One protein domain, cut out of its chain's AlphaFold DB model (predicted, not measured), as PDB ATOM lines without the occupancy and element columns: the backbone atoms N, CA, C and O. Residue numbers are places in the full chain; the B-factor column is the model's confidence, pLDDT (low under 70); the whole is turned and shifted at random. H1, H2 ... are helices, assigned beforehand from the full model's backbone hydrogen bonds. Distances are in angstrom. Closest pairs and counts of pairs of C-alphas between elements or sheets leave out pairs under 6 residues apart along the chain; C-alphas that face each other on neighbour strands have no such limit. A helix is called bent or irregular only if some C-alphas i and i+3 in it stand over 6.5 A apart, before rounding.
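What this domain is: This is residues 259 to 345 of the 386 residues of the protein "Acyl-dehydrogenase family member 11 isoform x1" of Limosa lapponica baueri (UniProt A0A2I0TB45). Three long helical segments, H2, H3a and H3b, run side by side along the long axis as a loosely packed bundle, and the shorter H1 crosses near one end, packed on H3b. H2 and H3a form a helical hairpin, and the bent helix H3 then folds back so that H3b runs along H3a. The printed part has 87 residues with three named helices, H1, H2 and H3 along the chain, and no named strand; the class is all helix. The whole is compact, with a radius of gyration of the C-alphas of 13.7 A, yet elongated, spanning 42 by 23 by 20 A.

How they stand to each other: H1, residues 259 to 271, and H2, residues 275 to 291, touch only at the corner by their tight link, about perpendicular at 78 degrees; their closest C-alphas, those of Leu 269 and Ala 276, are 6.1 A apart. H3, residues 295 to 342, was assigned as one helix by its hydrogen bonds but is bent: C-alphas 320 and 323 are 9.2 A apart. Its arms are H3a, residues 295 to 320, and H3b, residues 323 to 342. H2 and H3a, a hairpin, touch at a shallow tilt of 15 degrees, opposite ways, and H3a does so with residues 297 to 308 alone; the closest C-alphas are those of Leu 288 and Val 301, 6.1 A apart. H3a and H3b touch at a shallow tilt of 17 degrees, opposite ways, closest at the C-alphas of Ala 318 and Met 326, 6.4 A. H3b touches H1 with residues 326 to 334 alone, about perpendicular at 86 degrees, closest at the C-alphas of Ser 262 and Ala 330, 5.3 A. H2 and H3b are close but not clearly touching, with the C-alphas of Val 284 and Tyr 341 closest at 6.4 A. H1 and H3a are apart. Each O i to N i+4 pair is within hydrogen-bond range in H1 and H2, against 18 of 22 in H3a and 14 of 16 in H3b.

Where its parts are: H1 begins at C-alpha 259 (-41.284, 47.622, -30.642) and is 18.3 A long. H2 is 24.4 A long. H3a, 38.9 A long, begins at C-alpha 295 (-11.624, 23.398, -29.545); it is irregular, with C-alphas 296 and 299 7.7 A apart, and has a kink of 25 degrees near residue 302. H3b, 27.1 A long, ends at C-alpha 342 (-23.258, 38.695, -32.319); it is irregular, with C-alphas 328 and 331 7.6 A apart, and has a kink of 58 degrees near residue 330.

The domain as a whole: The two C-alphas farthest apart, those of Ala 295 and Leu 324, are 42.2 A apart. The printed part has no cut, and the links H1 to H2 and H2 to H3 are tight. The mean pLDDT of the printed part is 83.2; the model's confidence is under 70 at residue 259, residues 318 to 321 and residues 344 to 345.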
ATOM      1  N   ASN A 259     -40.153  48.367 -30.089       67.50
ATOM      2  CA  ASN A 259     -41.284  47.622 -30.642       67.50
ATOM      3  C   ASN A 259     -41.488  47.935 -32.134       67.50
ATOM      4  O   ASN A 259     -41.614  47.006 -32.923       67.50
ATOM      5  N   ILE A 260     -41.446  49.209 -32.541       74.31
ATOM      6  CA  ILE A 260     -41.598  49.615 -33.950       74.31
ATOM      7  C   ILE A 260     -40.489  49.015 -34.824       74.31
ATOM      8  O   ILE A 260     -40.779  48.482 -35.893       74.31
ATOM      9  N   LEU A 261     -39.237  49.015 -34.356       79.75
ATOM     10  CA  LEU A 261     -38.127  48.372 -35.070       79.75
ATOM     11  C   LEU A 261     -38.273  46.842 -35.118       79.75
ATOM     12  O   LEU A 261     -37.936  46.228 -36.126       79.75
ATOM     13  N   SER A 262     -38.839  46.224 -34.077       78.88
ATOM     14  CA  SER A 262     -39.144  44.783 -34.078       78.88
ATOM     15  C   SER A 262     -40.245  44.417 -35.085       78.88
ATOM     16  O   SER A 262     -40.173  43.371 -35.727       78.88
ATOM     17  N   LEU A 263     -41.245  45.286 -35.279       76.44
ATOM     18  CA  LEU A 263     -42.239  45.134 -36.347       76.44
ATOM     19  C   LEU A 263     -41.625  45.373 -37.735       76.44
ATOM     20  O   LEU A 263     -41.992  44.693 -38.690       76.44
ATOM     21  N   ASP A 264     -40.651  46.280 -37.853       82.44
ATOM     22  CA  ASP A 264     -39.920  46.522 -39.103       82.44
ATOM     23  C   ASP A 264     -39.073  45.302 -39.527       82.44
ATOM     24  O   ASP A 264     -39.015  44.961 -40.710       82.44
ATOM     25  N   VAL A 265     -38.508  44.559 -38.563       87.25
ATOM     26  CA  VAL A 265     -37.888  43.243 -38.813       87.25
ATOM     27  C   VAL A 265     -38.905  42.273 -39.421       87.25
ATOM     28  O   VAL A 265     -38.629  41.695 -40.474       87.25
ATOM     29  N   LEU A 266     -40.096  42.122 -38.828       83.06
ATOM     30  CA  LEU A 266     -41.138  41.243 -39.382       83.06
ATOM     31  C   LEU A 266     -41.585  41.690 -40.782       83.06
ATOM     32  O   LEU A 266     -41.659  40.864 -41.691       83.06
ATOM     33  N   ARG A 267     -41.787  42.997 -40.987       80.69
ATOM     34  CA  ARG A 267     -42.098  43.598 -42.296       80.69
ATOM     35  C   ARG A 267     -41.033  43.259 -43.341       80.69
ATOM     36  O   ARG A 267     -41.377  42.942 -44.479       80.69
ATOM     37  N   SER A 268     -39.755  43.295 -42.963       84.50
ATOM     38  CA  SER A 268     -38.631  42.921 -43.827       84.50
ATOM     39  C   SER A 268     -38.658  41.432 -44.198       84.50
ATOM     40  O   SER A 268     -38.476  41.083 -45.369       84.50
ATOM     41  N   LEU A 269     -38.970  40.541 -43.249       83.56
ATOM     42  CA  LEU A 269     -39.101  39.105 -43.526       83.56
ATOM     43  C   LEU A 269     -40.275  38.793 -44.463       83.56
ATOM     44  O   LEU A 269     -40.109  38.014 -45.402       83.56
ATOM     45  N   THR A 270     -41.428  39.436 -44.261       81.12
ATOM     46  CA  THR A 270     -42.590  39.309 -45.154       81.12
ATOM     47  C   THR A 270     -42.281  39.853 -46.550       81.12
ATOM     48  O   THR A 270     -42.514  39.162 -47.538       81.12
ATOM     49  N   LYS A 271     -41.696  41.057 -46.653       79.56
ATOM     50  CA  LYS A 271     -41.354  41.685 -47.942       79.56
ATOM     51  C   LYS A 271     -40.312  40.884 -48.731       79.56
ATOM     52  O   LYS A 271     -40.395  40.828 -49.952       79.56
ATOM     53  N   SER A 272     -39.345  40.271 -48.048       84.88
ATOM     54  CA  SER A 272     -38.318  39.418 -48.667       84.88
ATOM     55  C   SER A 272     -38.761  37.967 -48.884       84.88
ATOM     56  O   SER A 272     -37.946  37.154 -49.312       84.88
ATOM     57  N   GLN A 273     -40.016  37.614 -48.570       84.25
ATOM     58  CA  GLN A 273     -40.558  36.253 -48.703       84.25
ATOM     59  C   GLN A 273     -39.649  35.182 -48.058       84.25
ATOM     60  O   GLN A 273     -39.456  34.091 -48.584       84.25
ATOM     61  N   GLY A 274     -39.039  35.518 -46.914       80.69
ATOM     62  CA  GLY A 274     -38.106  34.647 -46.192       80.69
ATOM     63  C   GLY A 274     -36.653  34.644 -46.693       80.69
ATOM     64  O   GLY A 274     -35.788  34.142 -45.973       80.69
ATOM     65  N   GLN A 275     -36.328  35.257 -47.840       87.81
ATOM     66  CA  GLN A 275     -34.948  35.316 -48.358       87.81
ATOM     67  C   GLN A 275     -33.974  35.959 -47.356       87.81
ATOM     68  O   GLN A 275     -32.855  35.474 -47.188       87.81
ATOM     69  N   ALA A 276     -34.408  36.988 -46.614       88.62
ATOM     70  CA  ALA A 276     -33.585  37.602 -45.571       88.62
ATOM     71  C   ALA A 276     -33.230  36.622 -44.432       88.62
ATOM     72  O   ALA A 276     -32.109  36.665 -43.924       88.62
ATOM     73  N   MET A 277     -34.129  35.693 -44.067       89.31
ATOM     74  CA  MET A 277     -33.809  34.632 -43.102       89.31
ATOM     75  C   MET A 277     -32.848  33.594 -43.683       89.31
ATOM     76  O   MET A 277     -31.958  33.142 -42.968       89.31
ATOM     77  N   ALA A 278     -32.981  33.234 -44.962       89.19
ATOM     78  CA  ALA A 278     -32.055  32.306 -45.613       89.19
ATOM     79  C   ALA A 278     -30.618  32.864 -45.641       89.19
ATOM     80  O   ALA A 278     -29.672  32.170 -45.261       89.19
ATOM     81  N   VAL A 279     -30.461  34.147 -45.995       92.50
ATOM     82  CA  VAL A 279     -29.170  34.854 -45.934       92.50
ATOM     83  C   VAL A 279     -28.658  34.953 -44.493       92.50
ATOM     84  O   VAL A 279     -27.484  34.682 -44.253       92.50
ATOM     85  N   PHE A 280     -29.521  35.272 -43.520       92.50
ATOM     86  CA  PHE A 280     -29.148  35.298 -42.100       92.50
ATOM     87  C   PHE A 280     -28.593  33.944 -41.629       92.50
ATOM     88  O   PHE A 280     -27.480  33.887 -41.103       92.50
ATOM     89  N   PHE A 281     -29.331  32.852 -41.854       91.75
ATOM     90  CA  PHE A 281     -28.913  31.514 -41.437       91.75
ATOM     91  C   PHE A 281     -27.613  31.084 -42.125       91.75
ATOM     92  O   PHE A 281     -26.702  30.635 -41.435       91.75
ATOM     93  N   SER A 282     -27.471  31.302 -43.439       92.12
ATOM     94  CA  SER A 282     -26.228  30.995 -44.167       92.12
ATOM     95  C   SER A 282     -25.027  31.781 -43.622       92.12
ATOM     96  O   SER A 282     -23.965  31.206 -43.384       92.12
ATOM     97  N   THR A 283     -25.193  33.080 -43.353       91.38
ATOM     98  CA  THR A 283     -24.129  33.936 -42.802       91.38
ATOM     99  C   THR A 283     -23.688  33.491 -41.409       91.38
ATOM    100  O   THR A 283     -22.489  33.451 -41.131       91.38
ATOM    101  N   VAL A 284     -24.622  33.147 -40.517       89.69
ATOM    102  CA  VAL A 284     -24.263  32.685 -39.166       89.69
ATOM    103  C   VAL A 284     -23.676  31.271 -39.206       89.69
ATOM    104  O   VAL A 284     -22.701  31.005 -38.509       89.69
ATOM    105  N   GLN A 285     -24.193  30.383 -40.058       89.62
ATOM    106  CA  GLN A 285     -23.655  29.031 -40.198       89.62
ATOM    107  C   GLN A 285     -22.195  29.041 -40.688       89.62
ATOM    108  O   GLN A 285     -21.356  28.406 -40.050       89.62
ATOM    109  N   LYS A 286     -21.852  29.857 -41.696       89.44
ATOM    110  CA  LYS A 286     -20.458  30.052 -42.146       89.44
ATOM    111  C   LYS A 286     -19.532  30.534 -41.021       89.44
ATOM    112  O   LYS A 286     -18.414  30.042 -40.878       89.44
ATOM    113  N   LYS A 287     -20.000  31.458 -40.167       87.50
ATOM    114  CA  LYS A 287     -19.250  31.898 -38.971       87.50
ATOM    115  C   LYS A 287     -19.020  30.748 -37.976       87.50
ATOM    116  O   LYS A 287     -17.951  30.674 -37.376       87.50
ATOM    117  N   LEU A 288     -19.991  29.847 -37.805       88.19
ATOM    118  CA  LEU A 288     -19.861  28.679 -36.922       88.19
ATOM    119  C   LEU A 288     -18.976  27.573 -37.492       88.19
ATOM    120  O   LEU A 288     -18.306  26.888 -36.721       88.19
ATOM    121  N   GLU A 289     -18.953  27.391 -38.808       88.62
ATOM    122  CA  GLU A 289     -18.040  26.466 -39.489       88.62
ATOM    123  C   GLU A 289     -16.587  26.904 -39.261       88.62
ATOM    124  O   GLU A 289     -15.791  26.117 -38.751       88.62
ATOM    125  N   LEU A 290     -16.278  28.192 -39.466       86.44
ATOM    126  CA  LEU A 290     -14.973  28.774 -39.124       86.44
ATOM    127  C   LEU A 290     -14.634  28.611 -37.631       86.44
ATOM    128  O   LEU A 290     -13.548  28.139 -37.291       86.44
ATOM    129  N   ALA A 291     -15.565  28.936 -36.726       86.19
ATOM    130  CA  ALA A 291     -15.351  28.812 -35.281       86.19
ATOM    131  C   ALA A 291     -15.190  27.355 -34.795       86.19
ATOM    132  O   ALA A 291     -14.554  27.126 -33.766       86.19
ATOM    133  N   SER A 292     -15.713  26.367 -35.535       86.44
ATOM    134  CA  SER A 292     -15.587  24.935 -35.204       86.44
ATOM    135  C   SER A 292     -14.147  24.418 -35.288       86.44
ATOM    136  O   SER A 292     -13.848  23.381 -34.705       86.44
ATOM    137  N   SER A 293     -13.248  25.142 -35.963       86.81
ATOM    138  CA  SER A 293     -11.810  24.834 -35.999       86.81
ATOM    139  C   SER A 293     -11.110  24.984 -34.638       86.81
ATOM    140  O   SER A 293     -10.017  24.454 -34.446       86.81
ATOM    141  N   SER A 294     -11.717  25.692 -33.676       88.81
ATOM    142  CA  SER A 294     -11.120  25.952 -32.366       88.81
ATOM    143  C   SER A 294     -11.819  25.167 -31.258       88.81
ATOM    144  O   SER A 294     -12.927  25.506 -30.844       88.81
ATOM    145  N   ALA A 295     -11.126  24.177 -30.686       86.00
ATOM    146  CA  ALA A 295     -11.624  23.398 -29.545       86.00
ATOM    147  C   ALA A 295     -12.035  24.276 -28.339       86.00
ATOM    148  O   ALA A 295     -12.960  23.940 -27.605       86.00
ATOM    149  N   LYS A 296     -11.414  25.454 -28.167       87.25
ATOM    150  CA  LYS A 296     -11.777  26.429 -27.118       87.25
ATOM    151  C   LYS A 296     -13.166  27.056 -27.313       87.25
ATOM    152  O   LYS A 296     -13.706  27.617 -26.364       87.25
ATOM    153  N   LEU A 297     -13.728  26.992 -28.523       86.56
ATOM    154  CA  LEU A 297     -15.030  27.565 -28.878       86.56
ATOM    155  C   LEU A 297     -16.146  26.518 -28.986       86.56
ATOM    156  O   LEU A 297     -17.309  26.906 -29.084       86.56
ATOM    157  N   GLU A 298     -15.838  25.218 -28.922       87.88
ATOM    158  CA  GLU A 298     -16.812  24.126 -29.099       87.88
ATOM    159  C   GLU A 298     -18.092  24.284 -28.238       87.88
ATOM    160  O   GLU A 298     -19.189  24.199 -28.803       87.88
ATOM    161  N   PRO A 299     -18.028  24.648 -26.934       86.38
ATOM    162  CA  PRO A 299     -19.235  24.834 -26.123       86.38
ATOM    163  C   PRO A 299     -20.113  26.006 -26.588       86.38
ATOM    164  O   PRO A 299     -21.339  25.936 -26.493       86.38
ATOM    165  N   ALA A 300     -19.503  27.078 -27.105       84.12
ATOM    166  CA  ALA A 300     -20.215  28.244 -27.629       84.12
ATOM    167  C   ALA A 300     -20.812  27.954 -29.016       84.12
ATOM    168  O   ALA A 300     -21.969  28.288 -29.275       84.12
ATOM    169  N   VAL A 301     -20.062  27.258 -29.879       88.19
ATOM    170  CA  VAL A 301     -20.538  26.785 -31.186       88.19
ATOM    171  C   VAL A 301     -21.745  25.857 -31.019       88.19
ATOM    172  O   VAL A 301     -22.733  26.015 -31.737       88.19
ATOM    173  N   LYS A 302     -21.714  24.941 -30.042       88.19
ATOM    174  CA  LYS A 302     -22.843  24.057 -29.715       88.19
ATOM    175  C   LYS A 302     -24.085  24.844 -29.290       88.19
ATOM    176  O   LYS A 302     -25.122  24.721 -29.937       88.19
ATOM    177  N   GLN A 303     -23.959  25.733 -28.298       86.75
ATOM    178  CA  GLN A 303     -25.064  26.604 -27.866       86.75
ATOM    179  C   GLN A 303     -25.646  27.440 -29.015       86.75
ATOM    180  O   GLN A 303     -26.852  27.682 -29.058       86.75
ATOM    181  N   MET A 304     -24.806  27.880 -29.957       87.44
ATOM    182  CA  MET A 304     -25.260  28.668 -31.097       87.44
ATOM    183  C   MET A 304     -25.979  27.824 -32.159       87.44
ATOM    184  O   MET A 304     -26.994  28.269 -32.692       87.44
ATOM    185  N   ARG A 305     -25.536  26.582 -32.414       89.69
ATOM    186  CA  ARG A 305     -26.289  25.610 -33.233       89.69
ATOM    187  C   ARG A 305     -27.667  25.324 -32.632       89.69
ATOM    188  O   ARG A 305     -28.657  25.327 -33.366       89.69
ATOM    189  N   ASP A 306     -27.755  25.166 -31.311       87.94
ATOM    190  CA  ASP A 306     -29.027  24.973 -30.601       87.94
ATOM    191  C   ASP A 306     -29.945  26.207 -30.726       87.94
ATOM    192  O   ASP A 306     -31.143  26.079 -31.001       87.94
ATOM    193  N   ALA A 307     -29.386  27.415 -30.585       86.69
ATOM    194  CA  ALA A 307     -30.116  28.675 -30.731       86.69
ATOM    195  C   ALA A 307     -30.655  28.876 -32.160       86.69
ATOM    196  O   ALA A 307     -31.838  29.177 -32.328       86.69
ATOM    197  N   ILE A 308     -29.830  28.635 -33.184       88.75
ATOM    198  CA  ILE A 308     -30.227  28.658 -34.602       88.75
ATOM    199  C   ILE A 308     -31.331  27.633 -34.872       88.75
ATOM    200  O   ILE A 308     -32.345  27.970 -35.481       88.75
ATOM    201  N   SER A 309     -31.191  26.408 -34.361       87.56
ATOM    202  CA  SER A 309     -32.181  25.334 -34.533       87.56
ATOM    203  C   SER A 309     -33.505  25.629 -33.817       87.56
ATOM    204  O   SER A 309     -34.571  25.172 -34.232       87.56
ATOM    205  N   SER A 310     -33.474  26.401 -32.728       87.81
ATOM    206  CA  SER A 310     -34.678  26.942 -32.086       87.81
ATOM    207  C   SER A 310     -35.321  28.053 -32.926       87.81
ATOM    208  O   SER A 310     -36.533  28.047 -33.138       87.81
ATOM    209  N   LEU A 311     -34.510  28.967 -33.469       87.38
ATOM    210  CA  LEU A 311     -34.965  30.088 -34.293       87.38
ATOM    211  C   LEU A 311     -35.581  29.621 -35.622       87.38
ATOM    212  O   LEU A 311     -36.648  30.100 -35.995       87.38
ATOM    213  N   ALA A 312     -34.966  28.641 -36.291       85.81
ATOM    214  CA  ALA A 312     -35.472  28.037 -37.523       85.81
ATOM    215  C   ALA A 312     -36.851  27.386 -37.313       85.81
ATOM    216  O   ALA A 312     -37.804  27.711 -38.026       85.81
ATOM    217  N   ARG A 313     -36.994  26.556 -36.266       86.25
ATOM    218  CA  ARG A 313     -38.284  25.955 -35.877       86.25
ATOM    219  C   ARG A 313     -39.333  27.009 -35.528       86.25
ATOM    220  O   ARG A 313     -40.496  26.844 -35.887       86.25
ATOM    221  N   PHE A 314     -38.940  28.108 -34.878       83.94
ATOM    222  CA  PHE A 314     -39.841  29.232 -34.627       83.94
ATOM    223  C   PHE A 314     -40.309  29.889 -35.939       83.94
ATOM    224  O   PHE A 314     -41.511  30.050 -36.124       83.94
ATOM    225  N   THR A 315     -39.406  30.181 -36.883       80.19
ATOM    226  CA  THR A 315     -39.776  30.760 -38.191       80.19
ATOM    227  C   THR A 315     -40.612  29.828 -39.071       80.19
ATOM    228  O   THR A 315     -41.435  30.309 -39.840       80.19
ATOM    229  N   GLN A 316     -40.467  28.507 -38.936       79.00
ATOM    230  CA  GLN A 316     -41.329  27.529 -39.611       79.00
ATOM    231  C   GLN A 316     -42.727  27.488 -38.970       79.00
ATOM    232  O   GLN A 316     -43.738  27.571 -39.663       79.00
ATOM    233  N   ALA A 317     -42.801  27.437 -37.635       74.56
ATOM    234  CA  ALA A 317     -44.067  27.441 -36.901       74.56
ATOM    235  C   ALA A 317     -44.819  28.787 -36.975       74.56
ATOM    236  O   ALA A 317     -46.026  28.818 -36.734       74.56
ATOM    237  N   ALA A 318     -44.130  29.884 -37.301       69.38
ATOM    238  CA  ALA A 318     -44.692  31.226 -37.450       69.38
ATOM    239  C   ALA A 318     -45.884  31.267 -38.418       69.38
ATOM    240  O   ALA A 318     -46.948  31.772 -38.061       69.38
ATOM    241  N   GLY A 319     -45.724  30.689 -39.616       64.62
ATOM    242  CA  GLY A 319     -46.760  30.696 -40.655       64.62
ATOM    243  C   GLY A 319     -48.056  30.007 -40.219       64.62
ATOM    244  O   GLY A 319     -49.142  30.474 -40.546       64.62
ATOM    245  N   ALA A 320     -47.952  28.957 -39.398       67.31
ATOM    246  CA  ALA A 320     -49.097  28.216 -38.869       67.31
ATOM    247  C   ALA A 320     -49.768  28.875 -37.644       67.31
ATOM    248  O   ALA A 320     -50.841  28.440 -37.233       67.31
ATOM    249  N   LYS A 321     -49.153  29.897 -37.031       68.06
ATOM    250  CA  LYS A 321     -49.642  30.537 -35.790       68.06
ATOM    251  C   LYS A 321     -50.279  31.917 -35.986       68.06
ATOM    252  O   LYS A 321     -50.728  32.521 -35.011       68.06
ATOM    253  N   GLY A 322     -50.341  32.398 -37.228       71.00
ATOM    254  CA  GLY A 322     -50.965  33.667 -37.599       71.00
ATOM    255  C   GLY A 322     -50.179  34.919 -37.179       71.00
ATOM    256  O   GLY A 322     -49.326  34.892 -36.289       71.00
ATOM    257  N   ALA A 323     -50.489  36.043 -37.833       73.31
ATOM    258  CA  ALA A 323     -49.736  37.295 -37.709       73.31
ATOM    259  C   ALA A 323     -49.655  37.828 -36.266       73.31
ATOM    260  O   ALA A 323     -48.576  38.213 -35.822       73.31
ATOM    261  N   LEU A 324     -50.758  37.766 -35.508       74.31
ATOM    262  CA  LEU A 324     -50.825  38.251 -34.122       74.31
ATOM    263  C   LEU A 324     -49.814  37.550 -33.196       74.31
ATOM    264  O   LEU A 324     -49.202  38.191 -32.343       74.31
ATOM    265  N   THR A 325     -49.589  36.244 -33.378       77.75
ATOM    266  CA  THR A 325     -48.606  35.497 -32.574       77.75
ATOM    267  C   THR A 325     -47.178  35.953 -32.877       77.75
ATOM    268  O   THR A 325     -46.340  35.990 -31.977       77.75
ATOM    269  N   MET A 326     -46.898  36.328 -34.128       79.19
ATOM    270  CA  MET A 326     -45.596  36.865 -34.524       79.19
ATOM    271  C   MET A 326     -45.391  38.294 -34.030       79.19
ATOM    272  O   MET A 326     -44.316  38.592 -33.521       79.19
ATOM    273  N   GLU A 327     -46.413  39.144 -34.099       77.56
ATOM    274  CA  GLU A 327     -46.391  40.502 -33.544       77.56
ATOM    275  C   GLU A 327     -46.101  40.499 -32.034       77.56
ATOM    276  O   GLU A 327     -45.167  41.165 -31.584       77.56
ATOM    277  N   LEU A 328     -46.803  39.663 -31.259       78.75
ATOM    278  CA  LEU A 328     -46.550  39.494 -29.820       78.75
ATOM    279  C   LEU A 328     -45.129  38.988 -29.507       78.75
ATOM    280  O   LEU A 328     -44.582  39.306 -28.453       78.75
ATOM    281  N   ALA A 329     -44.523  38.216 -30.413       84.25
ATOM    282  CA  ALA A 329     -43.171  37.677 -30.272       84.25
ATOM    283  C   ALA A 329     -42.077  38.538 -30.941       84.25
ATOM    284  O   ALA A 329     -40.894  38.207 -30.830       84.25
ATOM    285  N   ALA A 330     -42.434  39.634 -31.624       81.25
ATOM    286  CA  ALA A 330     -41.538  40.381 -32.511       81.25
ATOM    287  C   ALA A 330     -40.261  40.854 -31.804       81.25
ATOM    288  O   ALA A 330     -39.161  40.782 -32.362       81.25
ATOM    289  N   ARG A 331     -40.404  41.306 -30.552       82.12
ATOM    290  CA  ARG A 331     -39.300  41.782 -29.715       82.12
ATOM    291  C   ARG A 331     -38.341  40.646 -29.357       82.12
ATOM    292  O   ARG A 331     -37.158  40.734 -29.674       82.12
ATOM    293  N   ASP A 332     -38.841  39.565 -28.764       81.69
ATOM    294  CA  ASP A 332     -38.021  38.412 -28.360       81.69
ATOM    295  C   ASP A 332     -37.329  37.748 -29.557       81.69
ATOM    296  O   ASP A 332     -36.170  37.333 -29.464       81.69
ATOM    297  N   PHE A 333     -38.012  37.704 -30.702       87.38
ATOM    298  CA  PHE A 333     -37.458  37.263 -31.976       87.38
ATOM    299  C   PHE A 333     -36.303  38.169 -32.437       87.38
ATOM    300  O   PHE A 333     -35.217  37.670 -32.734       87.38
ATOM    301  N   SER A 334     -36.480  39.494 -32.391       88.00
ATOM    302  CA  SER A 334     -35.449  40.477 -32.768       88.00
ATOM    303  C   SER A 334     -34.216  40.432 -31.854       88.00
ATOM    304  O   SER A 334     -33.087  40.403 -32.344       88.00
ATOM    305  N   TYR A 335     -34.394  40.319 -30.531       85.56
ATOM    306  CA  TYR A 335     -33.273  40.102 -29.601       85.56
ATOM    307  C   TYR A 335     -32.595  38.738 -29.798       85.56
ATOM    308  O   TYR A 335     -31.404  38.586 -29.525       85.56
ATOM    309  N   SER A 336     -33.324  37.724 -30.269       87.12
ATOM    310  CA  SER A 336     -32.746  36.410 -30.577       87.12
ATOM    311  C   SER A 336     -31.929  36.436 -31.870       87.12
ATOM    312  O   SER A 336     -30.820  35.911 -31.870       87.12
ATOM    313  N   LEU A 337     -32.392  37.130 -32.918       89.31
ATOM    314  CA  LEU A 337     -31.587  37.443 -34.108       89.31
ATOM    315  C   LEU A 337     -30.294  38.184 -33.727       89.31
ATOM    316  O   LEU A 337     -29.211  37.783 -34.148       89.31
ATOM    317  N   ALA A 338     -30.391  39.222 -32.889       87.31
ATOM    318  CA  ALA A 338     -29.241  40.017 -32.458       87.31
ATOM    319  C   ALA A 338     -28.209  39.200 -31.654       87.31
ATOM    320  O   ALA A 338     -27.018  39.245 -31.971       87.31
ATOM    321  N   ARG A 339     -28.648  38.411 -30.660       83.81
ATOM    322  CA  ARG A 339     -27.770  37.502 -29.888       83.81
ATOM    323  C   ARG A 339     -27.090  36.464 -30.785       83.81
ATOM    324  O   ARG A 339     -25.874  36.306 -30.723       83.81
ATOM    325  N   VAL A 340     -27.848  35.833 -31.684       86.38
ATOM    326  CA  VAL A 340     -27.312  34.840 -32.629       86.38
ATOM    327  C   VAL A 340     -26.287  35.456 -33.591       86.38
ATOM    328  O   VAL A 340     -25.226  34.878 -33.813       86.38
ATOM    329  N   TYR A 341     -26.542  36.659 -34.115       85.75
ATOM    330  CA  TYR A 341     -25.630  37.329 -35.051       85.75
ATOM    331  C   TYR A 341     -24.331  37.837 -34.405       85.75
ATOM    332  O   TYR A 341     -23.281  37.849 -35.055       85.75
ATOM    333  N   THR A 342     -24.403  38.243 -33.134       80.81
ATOM    334  CA  THR A 342     -23.258  38.695 -32.319       80.81
ATOM    335  C   THR A 342     -22.499  37.547 -31.648       80.81
ATOM    336  O   THR A 342     -21.477  37.785 -31.013       80.81
ATOM    337  N   GLY A 343     -22.963  36.302 -31.796       73.31
ATOM    338  CA  GLY A 343     -22.318  35.122 -31.218       73.31
ATOM    339  C   GLY A 343     -22.573  34.923 -29.719       73.31
ATOM    340  O   GLY A 343     -21.967  34.034 -29.122       73.31
ATOM    341  N   ARG A 344     -23.467  35.701 -29.092       65.50
ATOM    342  CA  ARG A 344     -23.775  35.562 -27.662       65.50
ATOM    343  C   ARG A 344     -24.822  34.470 -27.431       65.50
ATOM    344  O   ARG A 344     -25.928  34.527 -27.962       65.50
ATOM    345  N   GLY A 345     -24.459  33.471 -26.624       57.56
ATOM    346  CA  GLY A 345     -25.368  32.408 -26.188       57.56
ATOM    347  C   GLY A 345     -26.534  32.928 -25.339       57.56
ATOM    348  O   GLY A 345     -26.595  34.101 -24.969       57.56
TER     349      GLY A 345